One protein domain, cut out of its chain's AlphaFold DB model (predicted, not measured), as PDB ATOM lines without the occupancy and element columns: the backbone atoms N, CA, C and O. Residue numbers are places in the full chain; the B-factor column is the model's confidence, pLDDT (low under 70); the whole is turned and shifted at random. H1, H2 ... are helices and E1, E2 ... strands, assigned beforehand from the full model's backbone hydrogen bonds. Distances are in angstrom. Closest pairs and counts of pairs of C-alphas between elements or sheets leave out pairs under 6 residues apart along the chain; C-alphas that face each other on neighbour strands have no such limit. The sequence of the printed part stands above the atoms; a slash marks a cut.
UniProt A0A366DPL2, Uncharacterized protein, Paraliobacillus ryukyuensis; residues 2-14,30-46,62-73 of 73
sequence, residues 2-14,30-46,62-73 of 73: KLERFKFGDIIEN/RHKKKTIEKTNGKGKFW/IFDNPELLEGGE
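AT A GLANCE: This is residues 2 to 14, 30 to 46 and 62 to 73 of the 73 residues of an uncharacterized protein of Paraliobacillus ryukyuensis (UniProt A0A366DPL2). You are reading a domain with little regular structure: three pieces of backbone, with two short strands, E1 and E2, near each other but not paired, and the one-turn helix H1 beyond them toward one end. Short unnamed stretches fold back along E2. The printed part has 42 residues, 14 in named elements, in the order E1, E2, H1; the class is mixed. It is only just loose, close to compact, with a radius of gyration of the C-alphas of 11.1 A and spans of 29 by 21 by 16 A.

IN THESE COORDINATES: Find H1, residues 66 to 69, at C-alpha 66 (0.377, -12.235, 18.020); it is 6.0 A long. E1, residues 10 to 14, runs 12.5 A from C-alpha 10 (4.979, -9.813, 8.920). E2, residues 35 to 39, runs 13.3 A to C-alpha 39 (-2.467, -2.410, 10.355).

HOW THE PARTS SIT: Look from H1 to E1: their closest C-alphas, Leu 68 and Ile 11, are 7.7 A apart. H1 is too short for an O i to N i+4 pair; its one O i to N i+3 pair is within hydrogen-bond range. H1 and E2 are apart. E1 and E2 are near each other, with 6 pairs of C-alphas within 10 A; each pairs with no named strand. Residues 30 to 31 pair antiparallel with 36 to 37 of E2, and 45 to 46 with 38 to 39.

THE WHOLE: The farthest C-alphas, Lys 2 and Glu 73, are 32.8 A apart. Residues 15 to 29 and 47 to 61 are not printed, leaving gaps of 14.8 A and 17.2 A between C-alphas. Confidence is under 70 at residues 71 to 73.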
ATOM      1  N   LYS A   2      20.148  -3.171  -0.531       75.38
ATOM      2  CA  LYS A   2      18.910  -3.677  -1.147       75.38
ATOM      3  C   LYS A   2      17.745  -3.395  -0.191       75.38
ATOM      4  O   LYS A   2      17.884  -3.650   1.003       75.38
ATOM      5  N   LEU A   3      16.647  -2.850  -0.716       81.19
ATOM      6  CA  LEU A   3      15.441  -2.574   0.065       81.19
ATOM      7  C   LEU A   3      14.879  -3.888   0.620       81.19
ATOM      8  O   LEU A   3      14.670  -4.835  -0.147       81.19
ATOM      9  N   GLU A   4      14.666  -3.944   1.931       86.69
ATOM     10  CA  GLU A   4      14.083  -5.107   2.603       86.69
ATOM     11  C   GLU A   4      12.659  -5.365   2.079       86.69
ATOM     12  O   GLU A   4      11.899  -4.440   1.818       86.69
ATOM     13  N   ARG A   5      12.286  -6.624   1.826       92.12
ATOM     14  CA  ARG A   5      10.977  -6.958   1.240       92.12
ATOM     15  C   ARG A   5      10.176  -7.799   2.219       92.12
ATOM     16  O   ARG A   5      10.431  -8.988   2.359       92.12
ATOM     17  N   PHE A   6       9.195  -7.163   2.851       95.38
ATOM     18  CA  PHE A   6       8.241  -7.818   3.745       95.38
ATOM     19  C   PHE A   6       7.148  -8.574   2.990       95.38
ATOM     20  O   PHE A   6       6.840  -8.261   1.834       95.38
ATOM     21  N   LYS A   7       6.562  -9.553   3.676       96.81
ATOM     22  CA  LYS A   7       5.411 -10.350   3.252       96.81
ATOM     23  C   LYS A   7       4.195  -9.988   4.097       96.81
ATOM     24  O   LYS A   7       4.336  -9.594   5.252       96.81
ATOM     25  N   PHE A   8       3.004 -10.135   3.515       96.69
ATOM     26  CA  PHE A   8       1.742  -9.942   4.234       96.69
ATOM     27  C   PHE A   8       1.742 -10.734   5.550       96.69
ATOM     28  O   PHE A   8       2.088 -11.916   5.550       96.69
ATOM     29  N   GLY A   9       1.367 -10.078   6.650       95.88
ATOM     30  CA  GLY A   9       1.350 -10.688   7.981       95.88
ATOM     31  C   GLY A   9       2.680 -10.631   8.743       95.88
ATOM     32  O   GLY A   9       2.720 -11.042   9.900       95.88
ATOM     33  N   ASP A  10       3.762 -10.111   8.156       97.56
ATOM     34  CA  ASP A  10       4.979  -9.813   8.920       97.56
ATOM     35  C   ASP A  10       4.701  -8.702   9.946       97.56
ATOM     36  O   ASP A  10       4.059  -7.701   9.627       97.56
ATOM     37  N   ILE A  11       5.213  -8.837  11.168       96.94
ATOM     38  CA  ILE A  11       5.146  -7.787  12.190       96.94
ATOM     39  C   ILE A  11       6.384  -6.911  12.049       96.94
ATOM     40  O   ILE A  11       7.514  -7.401  12.119       96.94
ATOM     41  N   ILE A  12       6.163  -5.615  11.827       96.38
ATOM     42  CA  ILE A  12       7.203  -4.647  11.493       96.38
ATOM     43  C   ILE A  12       7.337  -3.599  12.587       96.38
ATOM     44  O   ILE A  12       6.375  -2.895  12.903       96.38
ATOM     45  N   GLU A  13       8.559  -3.422  13.075       95.62
ATOM     46  CA  GLU A  13       8.953  -2.293  13.907       95.62
ATOM     47  C   GLU A  13       9.496  -1.153  13.033       95.62
ATOM     48  O   GLU A  13      10.396  -1.343  12.213       95.62
ATOM     49  N   ASN A  14       8.949   0.050  13.205       93.44
ATOM     50  CA  ASN A  14       9.477   1.269  12.605       93.44
ATOM     51  C   ASN A  14      10.610   1.841  13.474       93.44
ATOM     52  O   ASN A  14      10.348   2.434  14.521       93.44
ATOM     53  N   ARG A  30       1.093  -4.335   2.644       97.31
ATOM     54  CA  ARG A  30       1.654  -4.246   1.284       97.31
ATOM     55  C   ARG A  30       2.698  -3.142   1.127       97.31
ATOM     56  O   ARG A  30       2.723  -2.167   1.878       97.31
ATOM     57  N   HIS A  31       3.510  -3.275   0.078       96.19
ATOM     58  CA  HIS A  31       4.425  -2.231  -0.392       96.19
ATOM     59  C   HIS A  31       3.677  -1.195  -1.234       96.19
ATOM     60  O   HIS A  31       2.837  -1.545  -2.064       96.19
ATOM     61  N   LYS A  32       4.040   0.075  -1.067       94.94
ATOM     62  CA  LYS A  32       3.692   1.190  -1.955       94.94
ATOM     63  C   LYS A  32       4.979   1.796  -2.527       94.94
ATOM     64  O   LYS A  32       6.078   1.304  -2.288       94.94
ATOM     65  N   LYS A  33       4.861   2.865  -3.324       91.12
ATOM     66  CA  LYS A  33       6.002   3.460  -4.048       91.12
ATOM     67  C   LYS A  33       7.137   3.936  -3.127       91.12
ATOM     68  O   LYS A  33       8.296   3.804  -3.502       91.12
ATOM     69  N   LYS A  34       6.809   4.526  -1.973       91.31
ATOM     70  CA  LYS A  34       7.779   5.077  -0.998       91.31
ATOM     71  C   LYS A  34       7.518   4.644   0.448       91.31
ATOM     72  O   LYS A  34       8.277   4.986   1.352       91.31
ATOM     73  N   THR A  35       6.408   3.958   0.672       95.25
ATOM     74  CA  THR A  35       5.887   3.625   1.992       95.25
ATOM     75  C   THR A  35       5.485   2.160   2.025       95.25
ATOM     76  O   THR A  35       5.335   1.507   0.988       95.25
ATOM     77  N   ILE A  36       5.297   1.643   3.229       96.19
ATOM     78  CA  ILE A  36       4.595   0.389   3.481       96.19
ATOM     79  C   ILE A  36       3.301   0.698   4.220       96.19
ATOM     80  O   ILE A  36       3.250   1.611   5.043       96.19
ATOM     81  N   GLU A  37       2.258  -0.059   3.913       97.81
ATOM     82  CA  GLU A  37       0.989   0.009   4.630       97.81
ATOM     83  C   GLU A  37       0.991  -1.027   5.753       97.81
ATOM     84  O   GLU A  37       1.347  -2.190   5.531       97.81
ATOM     85  N   LYS A  38       0.603  -0.591   6.953       97.25
ATOM     86  CA  LYS A  38       0.514  -1.420   8.153       97.25
ATOM     87  C   LYS A  38      -0.881  -1.351   8.770       97.25
ATOM     88  O   LYS A  38      -1.603  -0.375   8.566       97.25
ATOM     89  N   THR A  39      -1.240  -2.368   9.549       96.44
ATOM     90  CA  THR A  39      -2.467  -2.410  10.355       96.44
ATOM     91  C   THR A  39      -2.200  -2.904  11.773       96.44
ATOM     92  O   THR A  39      -1.212  -3.591  12.020       96.44
ATOM     93  N   ASN A  40      -3.090  -2.570  12.707       93.25
ATOM     94  CA  ASN A  40      -3.108  -3.151  14.050       93.25
ATOM     95  C   ASN A  40      -4.016  -4.393  14.148       93.25
ATOM     96  O   ASN A  40      -4.224  -4.900  15.242       93.25
ATOM     97  N   GLY A  41      -4.632  -4.833  13.045       91.62
ATOM     98  CA  GLY A  41      -5.587  -5.949  13.043       91.62
ATOM     99  C   GLY A  41      -6.961  -5.623  13.646       91.62
ATOM    100  O   GLY A  41      -7.879  -6.425  13.526       91.62
ATOM    101  N   LYS A  42      -7.145  -4.426  14.221       91.25
ATOM    102  CA  LYS A  42      -8.401  -3.928  14.813       91.25
ATOM    103  C   LYS A  42      -9.074  -2.858  13.935       91.25
ATOM    104  O   LYS A  42      -9.729  -1.949  14.434       91.25
ATOM    105  N   GLY A  43      -8.855  -2.912  12.620       90.69
ATOM    106  CA  GLY A  43      -9.453  -1.986  11.648       90.69
ATOM    107  C   GLY A  43      -8.717  -0.655  11.444       90.69
ATOM    108  O   GLY A  43      -9.134   0.129  10.593       90.69
ATOM    109  N   LYS A  44      -7.606  -0.389  12.150       94.38
ATOM    110  CA  LYS A  44      -6.773   0.807  11.918       94.38
ATOM    111  C   LYS A  44      -5.653   0.507  10.924       94.38
ATOM    112  O   LYS A  44      -4.986  -0.521  11.037       94.38
ATOM    113  N   PHE A  45      -5.414   1.434   9.998       96.62
ATOM    114  CA  PHE A  45      -4.356   1.358   8.985       96.62
ATOM    115  C   PHE A  45      -3.550   2.653   8.948       96.62
ATOM    116  O   PHE A  45      -4.082   3.731   9.210       96.62
ATOM    117  N   TRP A  46      -2.263   2.550   8.630       96.44
ATOM    118  CA  TRP A  46      -1.385   3.703   8.446       96.44
ATOM    119  C   TRP A  46      -0.213   3.358   7.531       96.44
ATOM    120  O   TRP A  46       0.041   2.194   7.218       96.44
ATOM    121  N   ILE A  62       2.303 -12.584  12.378       92.25
ATOM    122  CA  ILE A  62       1.005 -12.721  13.059       92.25
ATOM    123  C   ILE A  62       0.629 -14.171  13.387       92.25
ATOM    124  O   ILE A  62      -0.284 -14.392  14.174       92.25
ATOM    125  N   PHE A  63       1.287 -15.148  12.763       86.50
ATOM    126  CA  PHE A  63       1.006 -16.565  12.979       86.50
ATOM    127  C   PHE A  63       1.760 -17.112  14.191       86.50
ATOM    128  O   PHE A  63       1.236 -17.973  14.889       86.50
ATOM    129  N   ASP A  64       2.955 -16.574  14.446       89.88
ATOM    130  CA  ASP A  64       3.857 -17.066  15.489       89.88
ATOM    131  C   ASP A  64       3.925 -16.131  16.706       89.88
ATOM    132  O   ASP A  64       4.254 -16.585  17.797       89.88
ATOM    133  N   ASN A  65       3.643 -14.833  16.518       90.31
ATOM    134  CA  ASN A  65       3.892 -13.783  17.511       90.31
ATOM    135  C   ASN A  65       2.750 -12.755  17.661       90.31
ATOM    136  O   ASN A  65       2.997 -11.543  17.568       90.31
ATOM    137  N   PRO A  66       1.487 -13.176  17.853       85.19
ATOM    138  CA  PRO A  66       0.377 -12.235  18.020       85.19
ATOM    139  C   PRO A  66       0.569 -11.265  19.204       85.19
ATOM    140  O   PRO A  66       0.127 -10.119  19.127       85.19
ATOM    141  N   GLU A  67       1.285 -11.674  20.255       85.81
ATOM    142  CA  GLU A  67       1.575 -10.890  21.461       85.81
ATOM    143  C   GLU A  67       2.367  -9.600  21.190       85.81
ATOM    144  O   GLU A  67       2.248  -8.623  21.931       85.81
ATOM    145  N   LEU A  68       3.136  -9.545  20.096       81.94
ATOM    146  CA  LEU A  68       3.915  -8.357  19.728       81.94
ATOM    147  C   LEU A  68       3.035  -7.165  19.312       81.94
ATOM    148  O   LEU A  68       3.547  -6.057  19.139       81.94
ATOM    149  N   LEU A  69       1.729  -7.374  19.134       80.38
ATOM    150  CA  LEU A  69       0.768  -6.338  18.754       80.38
ATOM    151  C   LEU A  69       0.094  -5.656  19.956       80.38
ATOM    152  O   LEU A  69      -0.531  -4.613  19.771       80.38
ATOM    153  N   GLU A  70       0.211  -6.208  21.167       75.06
ATOM    154  CA  GLU A  70      -0.534  -5.738  22.347       75.06
ATOM    155  C   GLU A  70       0.140  -4.568  23.090       75.06
ATOM    156  O   GLU A  70      -0.507  -3.878  23.868       75.06
ATOM    157  N   GLY A  71       1.416  -4.279  22.819       60.28
ATOM    158  CA  GLY A  71       2.188  -3.234  23.513       60.28
ATOM    159  C   GLY A  71       2.028  -1.801  22.981       60.28
ATOM    160  O   GLY A  71       2.938  -0.998  23.168       60.28
ATOM    161  N   GLY A  72       0.950  -1.497  22.248       54.88
ATOM    162  CA  GLY A  72       0.787  -0.247  21.487       54.88
ATOM    163  C   GLY A  72      -0.442   0.604  21.824       54.88
ATOM    164  O   GLY A  72      -0.783   1.473  21.016       54.88
ATOM    165  N   GLU A  73      -1.117   0.350  22.949       45.97
ATOM    166  CA  GLU A  73      -2.225   1.178  23.470       45.97
ATOM    167  C   GLU A  73      -1.785   2.068  24.637       45.97
ATOM    168  O   GLU A  73      -1.043   1.577  25.518       45.97
TER     169      GLU A  73